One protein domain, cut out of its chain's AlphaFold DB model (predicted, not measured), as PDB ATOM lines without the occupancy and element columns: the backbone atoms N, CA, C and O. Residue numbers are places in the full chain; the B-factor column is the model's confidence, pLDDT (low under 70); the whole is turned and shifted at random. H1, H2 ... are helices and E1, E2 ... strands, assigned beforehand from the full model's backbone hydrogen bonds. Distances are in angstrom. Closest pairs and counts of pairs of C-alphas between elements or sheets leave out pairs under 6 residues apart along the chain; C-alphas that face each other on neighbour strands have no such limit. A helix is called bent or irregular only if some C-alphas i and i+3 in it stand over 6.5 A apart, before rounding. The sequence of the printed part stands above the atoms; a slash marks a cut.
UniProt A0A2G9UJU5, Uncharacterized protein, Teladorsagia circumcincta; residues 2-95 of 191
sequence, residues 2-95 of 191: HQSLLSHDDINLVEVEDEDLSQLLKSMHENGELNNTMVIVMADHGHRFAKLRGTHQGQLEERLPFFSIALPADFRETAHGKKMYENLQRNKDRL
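AT A GLANCE: This is residues 2 to 95 of the 191 residues of an uncharacterized protein of Teladorsagia circumcincta (UniProt A0A2G9UJU5). The domain is a flat, open slab of three long rows: a narrow ribbon of two short strands, E1 and E2, runs through the middle, with the long helix H2 along one side of it and H6 along the other. The chain folds back and forth between the rows, and the small helices H3 and H4 sit at one end of the ribbon and H5 at the other, with H1 near the start of H2. Of H2, residues 18 to 24 stand free. The printed part has 94 residues, with six named helices and two named strands in the order H1 H2 E1 H3 H4 E2 H5 H6; the class is mostly helix and the two-stranded sheet is antiparallel. The whole is loose, with a radius of gyration of the C-alphas of 16.6 A and spans of 49 by 34 by 14 A.

HOW THE PARTS SIT: E1, residues 39 to 42, and E2, residues 67 to 70, are antiparallel neighbours at 173 degrees. N 39 and O 70 are 2.9 A apart and N 68 and O 41 are 2.8 A apart, both within hydrogen-bond range. H6, residues 79 to 91, is only just apart from E2, at 8.5 A. H5, residues 73 to 77, and H6 touch only at the corner; their closest C-alphas, of Arg 76 and Lys 82, are 4.7 A apart, and H6 touches H5 with residues 81 to 85 alone. H2, residues 15 to 30, is apart from E2 and from H6. H1, residues 4 to 8, is close to H2 but not clearly touching, the closest C-alphas, of Leu 6 and Val 16, being 7.4 A apart. H3, residues 51 to 54, and H4, residues 56 to 61, are close but not clearly touching, the closest C-alphas, of Leu 52 and Gly 58, being 5.0 A apart. In H1 and H4 every O i to N i+4 pair is within hydrogen-bond range, against 10 of 12 in H2, 8 of 9 in H6 and 0 of 1 in H5, where 2 of 2 O i to N i+3 pairs are; H3 is too short for an O i to N i+4 pair.

IN THESE COORDINATES: E1 is 9.8 A long from C-alpha 39 at (-0.909, 26.846, 20.597), and E2 is 10.5 A. H2 is 23.0 A and only just irregular: C-alphas 16 and 19 are 6.8 A apart. H6, 18.7 A, ends at C-alpha 91 at (12.493, 15.853, 22.522). H1 begins at C-alpha 4 at (-14.690, 16.310, 11.154).

THE WHOLE: The two C-alphas farthest apart, of Lys 51 and Ala 79, are 49.3 A apart. The printed part has no cut, and no link is long. The mean pLDDT of the printed part is 82.8; residues 2 to 5, 8 to 10, 48 to 57 and 59 to 60 are under 70.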
ATOM      1  N   HIS A   2     -17.533  21.732  12.445       54.81
ATOM      2  CA  HIS A   2     -17.905  21.262  11.095       54.81
ATOM      3  C   HIS A   2     -16.751  20.523  10.390       54.81
ATOM      4  O   HIS A   2     -16.925  20.023   9.287       54.81
ATOM      5  N   GLN A   3     -15.597  20.425  11.057       63.69
ATOM      6  CA  GLN A   3     -14.327  20.047  10.435       63.69
ATOM      7  C   GLN A   3     -14.030  18.542  10.417       63.69
ATOM      8  O   GLN A   3     -13.255  18.025   9.619       63.69
ATOM      9  N   SER A   4     -14.757  17.771  11.228       64.06
ATOM     10  CA  SER A   4     -14.690  16.310  11.154       64.06
ATOM     11  C   SER A   4     -15.240  15.752   9.834       64.06
ATOM     12  O   SER A   4     -14.939  14.617   9.495       64.06
ATOM     13  N   LEU A   5     -16.063  16.510   9.091       68.38
ATOM     14  CA  LEU A   5     -16.625  16.054   7.814       68.38
ATOM     15  C   LEU A   5     -15.561  16.014   6.707       68.38
ATOM     16  O   LEU A   5     -15.552  15.087   5.903       68.38
ATOM     17  N   LEU A   6     -14.657  16.997   6.690       73.50
ATOM     18  CA  LEU A   6     -13.629  17.140   5.657       73.50
ATOM     19  C   LEU A   6     -12.456  16.169   5.848       73.50
ATOM     20  O   LEU A   6     -11.712  15.915   4.909       73.50
ATOM     21  N   SER A   7     -12.334  15.552   7.025       70.25
ATOM     22  CA  SER A   7     -11.291  14.566   7.343       70.25
ATOM     23  C   SER A   7     -11.763  13.106   7.353       70.25
ATOM     24  O   SER A   7     -10.930  12.195   7.426       70.25
ATOM     25  N   HIS A   8     -13.076  12.849   7.269       69.81
ATOM     26  CA  HIS A   8     -13.621  11.501   7.459       69.81
ATOM     27  C   HIS A   8     -13.562  10.616   6.206       69.81
ATOM     28  O   HIS A   8     -13.236   9.445   6.337       69.81
ATOM     29  N   ASP A   9     -13.847  11.120   5.002       66.88
ATOM     30  CA  ASP A   9     -14.089  10.236   3.843       66.88
ATOM     31  C   ASP A   9     -12.981  10.244   2.776       66.88
ATOM     32  O   ASP A   9     -12.769   9.226   2.108       66.88
ATOM     33  N   ASP A  10     -12.249  11.351   2.624       69.62
ATOM     34  CA  ASP A  10     -11.186  11.504   1.626       69.62
ATOM     35  C   ASP A  10     -10.066  12.401   2.169       69.62
ATOM     36  O   ASP A  10     -10.312  13.535   2.572       69.62
ATOM     37  N   ILE A  11      -8.826  11.902   2.154       70.88
ATOM     38  CA  ILE A  11      -7.640  12.655   2.587       70.88
ATOM     39  C   ILE A  11      -7.465  13.974   1.830       70.88
ATOM     40  O   ILE A  11      -6.957  14.936   2.394       70.88
ATOM     41  N   ASN A  12      -7.907  14.036   0.573       75.69
ATOM     42  CA  ASN A  12      -7.762  15.228  -0.256       75.69
ATOM     43  C   ASN A  12      -8.736  16.343   0.157       75.69
ATOM     44  O   ASN A  12      -8.541  17.490  -0.223       75.69
ATOM     45  N   LEU A  13      -9.784  16.033   0.930       75.31
ATOM     46  CA  LEU A  13     -10.714  17.047   1.431       75.31
ATOM     47  C   LEU A  13     -10.161  17.804   2.642       75.31
ATOM     48  O   LEU A  13     -10.616  18.913   2.904       75.31
ATOM     49  N   VAL A  14      -9.146  17.264   3.326       76.81
ATOM     50  CA  VAL A  14      -8.460  17.958   4.428       76.81
ATOM     51  C   VAL A  14      -7.754  19.222   3.928       76.81
ATOM     52  O   VAL A  14      -7.705  20.213   4.648       76.81
ATOM     53  N   GLU A  15      -7.283  19.233   2.675       81.00
ATOM     54  CA  GLU A  15      -6.683  20.421   2.043       81.00
ATOM     55  C   GLU A  15      -7.642  21.622   2.032       81.00
ATOM     56  O   GLU A  15      -7.207  22.765   2.125       81.00
ATOM     57  N   VAL A  16      -8.959  21.378   1.986       83.56
ATOM     58  CA  VAL A  16      -9.976  22.442   1.998       83.56
ATOM     59  C   VAL A  16      -9.943  23.238   3.307       83.56
ATOM     60  O   VAL A  16     -10.288  24.416   3.310       83.56
ATOM     61  N   GLU A  17      -9.511  22.627   4.413       83.38
ATOM     62  CA  GLU A  17      -9.409  23.294   5.716       83.38
ATOM     63  C   GLU A  17      -8.084  24.023   5.924       83.38
ATOM     64  O   GLU A  17      -7.989  24.834   6.846       83.38
ATOM     65  N   ASP A  18      -7.072  23.743   5.099       86.62
ATOM     66  CA  ASP A  18      -5.713  24.241   5.316       86.62
ATOM     67  C   ASP A  18      -5.665  25.771   5.241       86.62
ATOM     68  O   ASP A  18      -5.146  26.428   6.146       86.62
ATOM     69  N   GLU A  19      -6.299  26.351   4.217       89.69
ATOM     70  CA  GLU A  19      -6.345  27.804   4.035       89.69
ATOM     71  C   GLU A  19      -7.144  28.490   5.156       89.69
ATOM     72  O   GLU A  19      -6.667  29.468   5.734       89.69
ATOM     73  N   ASP A  20      -8.312  27.956   5.530       90.38
ATOM     74  CA  ASP A  20      -9.149  28.524   6.595       90.38
ATOM     75  C   ASP A  20      -8.443  28.467   7.962       90.38
ATOM     76  O   ASP A  20      -8.443  29.443   8.719       90.38
ATOM     77  N   LEU A  21      -7.796  27.339   8.280       90.12
ATOM     78  CA  LEU A  21      -7.025  27.170   9.513       90.12
ATOM     79  C   LEU A  21      -5.796  28.087   9.530       90.12
ATOM     80  O   LEU A  21      -5.511  28.723  10.549       90.12
ATOM     81  N   SER A  22      -5.085  28.182   8.407       92.38
ATOM     82  CA  SER A  22      -3.932  29.068   8.236       92.38
ATOM     83  C   SER A  22      -4.323  30.534   8.429       92.38
ATOM     84  O   SER A  22      -3.695  31.246   9.218       92.38
ATOM     85  N   GLN A  23      -5.406  30.983   7.789       94.69
ATOM     86  CA  GLN A  23      -5.925  32.343   7.927       94.69
ATOM     87  C   GLN A  23      -6.382  32.641   9.354       94.69
ATOM     88  O   GLN A  23      -6.073  33.716   9.875       94.69
ATOM     89  N   LEU A  24      -7.049  31.692  10.018       94.00
ATOM     90  CA  LEU A  24      -7.423  31.827  11.423       94.00
ATOM     91  C   LEU A  24      -6.180  32.050  12.293       94.00
ATOM     92  O   LEU A  24      -6.085  33.077  12.964       94.00
ATOM     93  N   LEU A  25      -5.201  31.145  12.239       94.31
ATOM     94  CA  LEU A  25      -3.982  31.244  13.050       94.31
ATOM     95  C   LEU A  25      -3.189  32.520  12.745       94.31
ATOM     96  O   LEU A  25      -2.673  33.163  13.663       94.31
ATOM     97  N   LYS A  26      -3.128  32.924  11.473       95.88
ATOM     98  CA  LYS A  26      -2.482  34.165  11.046       95.88
ATOM     99  C   LYS A  26      -3.199  35.397  11.594       95.88
ATOM    100  O   LYS A  26      -2.536  36.272  12.139       95.88
ATOM    101  N   SER A  27      -4.527  35.444  11.522       97.38
ATOM    102  CA  SER A  27      -5.307  36.555  12.080       97.38
ATOM    103  C   SER A  27      -5.123  36.676  13.597       97.38
ATOM    104  O   SER A  27      -4.858  37.766  14.099       97.38
ATOM    105  N   MET A  28      -5.140  35.554  14.326       95.88
ATOM    106  CA  MET A  28      -4.879  35.527  15.769       95.88
ATOM    107  C   MET A  28      -3.459  36.010  16.091       95.88
ATOM    108  O   MET A  28      -3.232  36.701  17.087       95.88
ATOM    109  N   HIS A  29      -2.483  35.654  15.252       94.31
ATOM    110  CA  HIS A  29      -1.111  36.125  15.388       94.31
ATOM    111  C   HIS A  29      -0.999  37.640  15.169       94.31
ATOM    112  O   HIS A  29      -0.442  38.334  16.017       94.31
ATOM    113  N   GLU A  30      -1.551  38.151  14.067       96.06
ATOM    114  CA  GLU A  30      -1.506  39.570  13.688       96.06
ATOM    115  C   GLU A  30      -2.254  40.464  14.690       96.06
ATOM    116  O   GLU A  30      -1.796  41.565  14.994       96.06
ATOM    117  N   ASN A  31      -3.343  39.964  15.282       96.69
ATOM    118  CA  ASN A  31      -4.087  40.646  16.345       96.69
ATOM    119  C   ASN A  31      -3.388  40.595  17.717       96.69
ATOM    120  O   ASN A  31      -3.859  41.206  18.677       96.69
ATOM    121  N   GLY A  32      -2.275  39.862  17.842       95.38
ATOM    122  CA  GLY A  32      -1.533  39.703  19.093       95.38
ATOM    123  C   GLY A  32      -2.175  38.739  20.099       95.38
ATOM    124  O   GLY A  32      -1.702  38.637  21.232       95.38
ATOM    125  N   GLU A  33      -3.205  37.989  19.707       95.38
ATOM    126  CA  GLU A  33      -3.889  37.000  20.561       95.38
ATOM    127  C   GLU A  33      -2.969  35.826  20.925       95.38
ATOM    128  O   GLU A  33      -3.138  35.172  21.958       95.38
ATOM    129  N   LEU A  34      -1.948  35.578  20.098       94.56
ATOM    130  CA  LEU A  34      -0.939  34.549  20.345       94.56
ATOM    131  C   LEU A  34       0.245  35.027  21.208       94.56
ATOM    132  O   LEU A  34       1.089  34.213  21.583       94.56
ATOM    133  N   ASN A  35       0.310  36.313  21.585       93.69
ATOM    134  CA  ASN A  35       1.454  36.879  22.324       93.69
ATOM    135  C   ASN A  35       1.630  36.295  23.730       93.69
ATOM    136  O   ASN A  35       2.724  36.340  24.288       93.69
ATOM    137  N   ASN A  36       0.568  35.725  24.297       92.88
ATOM    138  CA  ASN A  36       0.598  35.061  25.597       92.88
ATOM    139  C   ASN A  36      -0.143  33.711  25.578       92.88
ATOM    140  O   ASN A  36      -0.636  33.252  26.606       92.88
ATOM    141  N   THR A  37      -0.228  33.075  24.406       93.94
ATOM    142  CA  THR A  37      -0.970  31.822  24.202       93.94
ATOM    143  C   THR A  37      -0.059  30.733  23.646       93.94
ATOM    144  O   THR A  37       0.533  30.887  22.580       93.94
ATOM    145  N   MET A  38       0.042  29.600  24.347       94.19
ATOM    146  CA  MET A  38       0.602  28.382  23.760       94.19
ATOM    147  C   MET A  38      -0.438  27.757  22.832       94.19
ATOM    148  O   MET A  38      -1.560  27.487  23.256       94.19
ATOM    149  N   VAL A  39      -0.045  27.487  21.591       94.81
ATOM    150  CA  VAL A  39      -0.909  26.846  20.597       94.81
ATOM    151  C   VAL A  39      -0.467  25.402  20.420       94.81
ATOM    152  O   VAL A  39       0.711  25.138  20.187       94.81
ATOM    153  N   ILE A  40      -1.413  24.473  20.528       94.19
ATOM    154  CA  ILE A  40      -1.216  23.062  20.197       94.19
ATOM    155  C   ILE A  40      -2.172  22.737  19.057       94.19
ATOM    156  O   ILE A  40      -3.381  22.901  19.210       94.19
ATOM    157  N   VAL A  41      -1.632  22.273  17.933       91.38
ATOM    158  CA  VAL A  41      -2.427  21.733  16.824       91.38
ATOM    159  C   VAL A  41      -2.121  20.251  16.743       91.38
ATOM    160  O   VAL A  41      -0.962  19.869  16.566       91.38
ATOM    161  N   MET A  42      -3.145  19.422  16.921       89.19
ATOM    162  CA  MET A  42      -3.000  17.974  16.969       89.19
ATOM    163  C   MET A  42      -4.168  17.259  16.300       89.19
ATOM    164  O   MET A  42      -5.298  17.739  16.345       89.19
ATOM    165  N   ALA A  43      -3.878  16.092  15.737       81.75
ATOM    166  CA  ALA A  43      -4.864  15.104  15.335       81.75
ATOM    167  C   ALA A  43      -4.960  14.009  16.408       81.75
ATOM    168  O   ALA A  43      -3.975  13.677  17.071       81.75
ATOM    169  N   ASP A  44      -6.148  13.446  16.592       76.31
ATOM    170  CA  ASP A  44      -6.383  12.303  17.478       76.31
ATOM    171  C   ASP A  44      -5.888  10.988  16.858       76.31
ATOM    172  O   ASP A  44      -5.400  10.104  17.565       76.31
ATOM    173  N   HIS A  45      -5.968  10.880  15.532       78.62
ATOM    174  CA  HIS A  45      -5.452   9.770  14.745       78.62
ATOM    175  C   HIS A  45      -4.986  10.231  13.354       78.62
ATOM    176  O   HIS A  45      -5.299  11.331  12.903       78.62
ATOM    177  N   GLY A  46      -4.244   9.375  12.652       73.81
ATOM    178  CA  GLY A  46      -3.949   9.565  11.233       73.81
ATOM    179  C   GLY A  46      -5.129   9.193  10.326       73.81
ATOM    180  O   GLY A  46      -6.216   8.874  10.806       73.81
ATOM    181  N   HIS A  47      -4.964   9.206   9.002       71.25
ATOM    182  CA  HIS A  47      -6.096   8.938   8.105       71.25
ATOM    183  C   HIS A  47      -6.577   7.476   8.199       71.25
ATOM    184  O   HIS A  47      -5.868   6.539   7.840       71.25
ATOM    185  N   ARG A  48      -7.805   7.281   8.694       64.81
ATOM    186  CA  ARG A  48      -8.383   5.965   9.026       64.81
ATOM    187  C   ARG A  48      -9.289   5.381   7.930       64.81
ATOM    188  O   ARG A  48      -9.651   4.201   7.981       64.81
ATOM    189  N   PHE A  49      -9.668   6.188   6.945       61.03
ATOM    190  CA  PHE A  49     -10.711   5.871   5.970       61.03
ATOM    191  C   PHE A  49     -10.154   5.870   4.529       61.03
ATOM    192  O   PHE A  49      -8.985   6.160   4.316       61.03
ATOM    193  N   ALA A  50     -10.958   5.460   3.544       62.53
ATOM    194  CA  ALA A  50     -10.598   5.296   2.121       62.53
ATOM    195  C   ALA A  50      -9.754   4.059   1.712       62.53
ATOM    196  O   ALA A  50      -9.172   3.323   2.513       62.53
ATOM    197  N   LYS A  51      -9.697   3.819   0.385       64.44
ATOM    198  CA  LYS A  51      -8.933   2.729  -0.269       64.44
ATOM    199  C   LYS A  51      -7.430   2.785   0.037       64.44
ATOM    200  O   LYS A  51      -6.755   1.760  -0.069       64.44
ATOM    201  N   LEU A  52      -6.921   3.959   0.425       66.06
ATOM    202  CA  LEU A  52      -5.517   4.195   0.754       66.06
ATOM    203  C   LEU A  52      -5.043   3.324   1.926       66.06
ATOM    204  O   LEU A  52      -3.910   2.850   1.891       66.06
ATOM    205  N   ARG A  53      -5.914   2.999   2.893       63.81
ATOM    206  CA  ARG A  53      -5.609   2.080   4.008       63.81
ATOM    207  C   ARG A  53      -5.184   0.678   3.555       63.81
ATOM    208  O   ARG A  53      -4.455  -0.014   4.258       63.81
ATOM    209  N   GLY A  54      -5.614   0.251   2.366       61.78
ATOM    210  CA  GLY A  54      -5.181  -1.014   1.765       61.78
ATOM    211  C   GLY A  54      -3.733  -1.004   1.258       61.78
ATOM    212  O   GLY A  54      -3.256  -2.031   0.778       61.78
ATOM    213  N   THR A  55      -3.047   0.139   1.325       65.19
ATOM    214  CA  THR A  55      -1.646   0.304   0.927       65.19
ATOM    215  C   THR A  55      -0.738   0.375   2.155       65.19
ATOM    216  O   THR A  55      -1.162   0.805   3.226       65.19
ATOM    217  N   HIS A  56       0.536   0.006   1.988       60.88
ATOM    218  CA  HIS A  56       1.549   0.142   3.045       60.88
ATOM    219  C   HIS A  56       1.662   1.586   3.547       60.88
ATOM    220  O   HIS A  56       1.733   1.800   4.754       60.88
ATOM    221  N   GLN A  57       1.587   2.566   2.638       69.81
ATOM    222  CA  GLN A  57       1.603   3.980   3.004       69.81
ATOM    223  C   GLN A  57       0.408   4.339   3.892       69.81
ATOM    224  O   GLN A  57       0.604   4.900   4.958       69.81
ATOM    225  N   GLY A  58      -0.818   3.958   3.520       71.12
ATOM    226  CA  GLY A  58      -2.010   4.292   4.310       71.12
ATOM    227  C   GLY A  58      -2.009   3.708   5.726       71.12
ATOM    228  O   GLY A  58      -2.516   4.341   6.642       71.12
ATOM    229  N   GLN A  59      -1.397   2.539   5.935       68.44
ATOM    230  CA  GLN A  59      -1.230   1.978   7.283       68.44
ATOM    231  C   GLN A  59      -0.203   2.740   8.133       68.44
ATOM    232  O   GLN A  59      -0.329   2.773   9.357       68.44
ATOM    233  N   LEU A  60       0.823   3.323   7.504       69.19
ATOM    234  CA  LEU A  60       1.766   4.212   8.183       69.19
ATOM    235  C   LEU A  60       1.094   5.549   8.506       69.19
ATOM    236  O   LEU A  60       1.176   5.993   9.647       69.19
ATOM    237  N   GLU A  61       0.371   6.132   7.548       71.12
ATOM    238  CA  GLU A  61      -0.367   7.387   7.731       71.12
ATOM    239  C   GLU A  61      -1.421   7.278   8.841       71.12
ATOM    240  O   GLU A  61      -1.518   8.191   9.646       71.12
ATOM    241  N   GLU A  62      -2.144   6.153   8.981       71.31
ATOM    242  CA  GLU A  62      -3.098   5.905  10.088       71.31
ATOM    243  C   GLU A  62      -2.437   6.057  11.478       71.31
ATOM    244  O   GLU A  62      -3.085   6.454  12.449       71.31
ATOM    245  N   ARG A  63      -1.133   5.765  11.575       72.69
ATOM    246  CA  ARG A  63      -0.355   5.745  12.825       72.69
ATOM    247  C   ARG A  63       0.411   7.038  13.094       72.69
ATOM    248  O   ARG A  63       1.088   7.120  14.119       72.69
ATOM    249  N   LEU A  64       0.323   8.020  12.201       76.81
ATOM    250  CA  LEU A  64       1.049   9.283  12.292       76.81
ATOM    251  C   LEU A  64       0.066  10.449  12.464       76.81
ATOM    252  O   LEU A  64      -0.156  11.213  11.526       76.81
ATOM    253  N   PRO A  65      -0.542  10.615  13.654       81.62
ATOM    254  CA  PRO A  65      -1.295  11.826  13.937       81.62
ATOM    255  C   PRO A  65      -0.356  13.037  13.896       81.62
ATOM    256  O   PRO A  65       0.750  13.010  14.444       81.62
ATOM    257  N   PHE A  66      -0.807  14.117  13.264       84.38
ATOM    258  CA  PHE A  66      -0.100  15.391  13.315       84.38
ATOM    259  C   PHE A  66      -0.070  15.915  14.755       84.38
ATOM    260  O   PHE A  66      -1.068  15.842  15.470       84.38
ATOM    261  N   PHE A  67       1.061  16.469  15.185       87.56
ATOM    262  CA  PHE A  67       1.188  17.112  16.488       87.56
ATOM    263  C   PHE A  67       2.220  18.236  16.421       87.56
ATOM    264  O   PHE A  67       3.378  18.015  16.065       87.56
ATOM    265  N   SER A  68       1.820  19.447  16.798       91.69
ATOM    266  CA  SER A  68       2.696  20.615  16.849       91.69
ATOM    267  C   SER A  68       2.408  21.472  18.078       91.69
ATOM    268  O   SER A  68       1.281  21.524  18.572       91.69
ATOM    269  N   ILE A  69       3.447  22.146  18.570       93.88
ATOM    270  CA  ILE A  69       3.362  23.094  19.683       93.88
ATOM    271  C   ILE A  69       4.077  24.379  19.272       93.88
ATOM    272  O   ILE A  69       5.250  24.341  18.893       93.88
ATOM    273  N   ALA A  70       3.405  25.519  19.415       93.62
ATOM    274  CA  ALA A  70       3.995  26.846  19.308       93.62
ATOM    275  C   ALA A  70       3.930  27.561  20.665       93.62
ATOM    276  O   ALA A  70       2.870  27.676  21.280       93.62
ATOM    277  N   LEU A  71       5.085  28.039  21.133       94.69
ATOM    278  CA  LEU A  71       5.194  28.858  22.341       94.69
ATOM    279  C   LEU A  71       5.204  30.349  21.966       94.69
ATOM    280  O   LEU A  71       5.819  30.691  20.948       94.69
ATOM    281  N   PRO A  72       4.631  31.240  22.799       95.25
ATOM    282  CA  PRO A  72       4.708  32.680  22.567       95.25
ATOM    283  C   PRO A  72       6.151  33.168  22.422       95.25
ATOM    284  O   PRO A  72       7.048  32.685  23.119       95.25
ATOM    285  N   ALA A  73       6.387  34.134  21.529       90.81
ATOM    286  CA  ALA A  73       7.729  34.652  21.260       90.81
ATOM    287  C   ALA A  73       8.391  35.215  22.524       90.81
ATOM    288  O   ALA A  73       9.450  34.728  22.909       90.81
ATOM    289  N   ASP A  74       7.711  36.120  23.222       92.44
ATOM    290  CA  ASP A  74       8.237  36.753  24.434       92.44
ATOM    291  C   ASP A  74       8.436  35.745  25.573       92.44
ATOM    292  O   ASP A  74       9.399  35.832  26.336       92.44
ATOM    293  N   PHE A  75       7.573  34.725  25.661       93.56
ATOM    294  CA  PHE A  75       7.736  33.659  26.646       93.56
ATOM    295  C   PHE A  75       9.053  32.903  26.439       93.56
ATOM    296  O   PHE A  75       9.747  32.630  27.421       93.56
ATOM    297  N   ARG A  76       9.432  32.612  25.185       94.38
ATOM    298  CA  ARG A  76      10.692  31.919  24.851       94.38
ATOM    299  C   ARG A  76      11.937  32.682  25.316       94.38
ATOM    300  O   ARG A  76      12.947  32.034  25.574       94.38
ATOM    301  N   GLU A  77      11.852  33.999  25.490       93.50
ATOM    302  CA  GLU A  77      12.957  34.839  25.976       93.50
ATOM    303  C   GLU A  77      13.082  34.860  27.508       93.50
ATOM    304  O   GLU A  77      14.127  35.217  28.057       93.50
ATOM    305  N   THR A  78      12.048  34.431  28.238       94.62
ATOM    306  CA  THR A  78      12.138  34.276  29.696       94.62
ATOM    307  C   THR A  78      13.044  33.100  30.071       94.62
ATOM    308  O   THR A  78      13.160  32.117  29.337       94.62
ATOM    309  N   ALA A  79      13.635  33.130  31.271       91.56
ATOM    310  CA  ALA A  79      14.470  32.024  31.756       91.56
ATOM    311  C   ALA A  79      13.727  30.668  31.756       91.56
ATOM    312  O   ALA A  79      14.304  29.635  31.411       91.56
ATOM    313  N   HIS A  80      12.436  30.672  32.107       88.94
ATOM    314  CA  HIS A  80      11.603  29.468  32.108       88.94
ATOM    315  C   HIS A  80      11.229  29.020  30.692       88.94
ATOM    316  O   HIS A  80      11.387  27.842  30.367       88.94
ATOM    317  N   GLY A  81      10.771  29.940  29.839       92.69
ATOM    318  CA  GLY A  81      10.347  29.597  28.485       92.69
ATOM    319  C   GLY A  81      11.501  29.179  27.581       92.69
ATOM    320  O   GLY A  81      11.333  28.235  26.811       92.69
ATOM    321  N   LYS A  82      12.701  29.748  27.753       94.88
ATOM    322  CA  LYS A  82      13.912  29.279  27.065       94.88
ATOM    323  C   LYS A  82      14.202  27.812  27.380       94.88
ATOM    324  O   LYS A  82      14.371  27.001  26.472       94.88
ATOM    325  N   LYS A  83      14.159  27.442  28.666       91.19
ATOM    326  CA  LYS A  83      14.331  26.050  29.114       91.19
ATOM    327  C   LYS A  83      13.247  25.127  28.543       91.19
ATOM    328  O   LYS A  83      13.554  24.008  28.134       91.19
ATOM    329  N   MET A  84      11.987  25.569  28.509       90.25
ATOM    330  CA  MET A  84      10.894  24.792  27.908       90.25
ATOM    331  C   MET A  84      11.091  24.593  26.402       90.25
ATOM    332  O   MET A  84      10.974  23.469  25.918       90.25
ATOM    333  N   TYR A  85      11.446  25.649  25.671       93.44
ATOM    334  CA  TYR A  85      11.687  25.591  24.233       93.44
ATOM    335  C   TYR A  85      12.857  24.662  23.884       93.44
ATOM    336  O   TYR A  85      12.722  23.800  23.020       93.44
ATOM    337  N   GLU A  86      13.976  24.758  24.607       92.06
ATOM    338  CA  GLU A  86      15.116  23.846  24.450       92.06
ATOM    339  C   GLU A  86      14.728  22.381  24.711       92.06
ATOM    340  O   GLU A  86      15.180  21.480  24.001       92.06
ATOM    341  N   ASN A  87      13.864  22.125  25.699       88.56
ATOM    342  CA  ASN A  87      13.351  20.783  25.970       88.56
ATOM    343  C   ASN A  87      12.454  20.263  24.839       88.56
ATOM    344  O   ASN A  87      12.613  19.108  24.444       88.56
ATOM    345  N   LEU A  88      11.550  21.089  24.298       90.06
ATOM    346  CA  LEU A  88      10.727  20.718  23.139       90.06
ATOM    347  C   LEU A  88      11.608  20.379  21.932       90.06
ATOM    348  O   LEU A  88      11.478  19.297  21.364       90.06
ATOM    349  N   GLN A  89      12.575  21.243  21.605       90.81
ATOM    350  CA  GLN A  89      13.505  21.020  20.492       90.81
ATOM    351  C   GLN A  89      14.341  19.750  20.669       90.81
ATOM    352  O   GLN A  89      14.584  19.025  19.709       90.81
ATOM    353  N   ARG A  90      14.755  19.439  21.902       87.31
ATOM    354  CA  ARG A  90      15.512  18.220  22.203       87.31
ATOM    355  C   ARG A  90      14.661  16.949  22.108       87.31
ATOM    356  O   ARG A  90      15.205  15.900  21.768       87.31
ATOM    357  N   ASN A  91      13.378  17.018  22.458       85.31
ATOM    358  CA  ASN A  91      12.493  15.853  22.522       85.31
ATOM    359  C   ASN A  91      11.746  15.571  21.212       85.31
ATOM    360  O   ASN A  91      11.258  14.457  21.064       85.31
ATOM    361  N   LYS A  92      11.675  16.523  20.271       85.62
ATOM    362  CA  LYS A  92      10.873  16.387  19.042       85.62
ATOM    363  C   LYS A  92      11.176  15.127  18.211       85.62
ATOM    364  O   LYS A  92      10.271  14.593  17.593       85.62
ATOM    365  N   ASP A  93      12.416  14.629  18.260       81.06
ATOM    366  CA  ASP A  93      12.863  13.436  17.519       81.06
ATOM    367  C   ASP A  93      13.212  12.250  18.448       81.06
ATOM    368  O   ASP A  93      13.943  11.336  18.064       81.06
ATOM    369  N   ARG A  94      12.761  12.269  19.713       76.94
ATOM    370  CA  ARG A  94      13.070  11.220  20.698       76.94
ATOM    371  C   ARG A  94      11.862  10.324  20.943       76.94
ATOM    372  O   ARG A  94      10.844  10.773  21.447       76.94
ATOM    373  N   LEU A  95      12.043   9.026  20.709       71.06
ATOM    374  CA  LEU A  95      11.070   7.975  21.045       71.06
ATOM    375  C   LEU A  95      11.317   7.352  22.430       71.06
ATOM    376  O   LEU A  95      10.823   6.268  22.733       71.06
TER     377      LEU A  95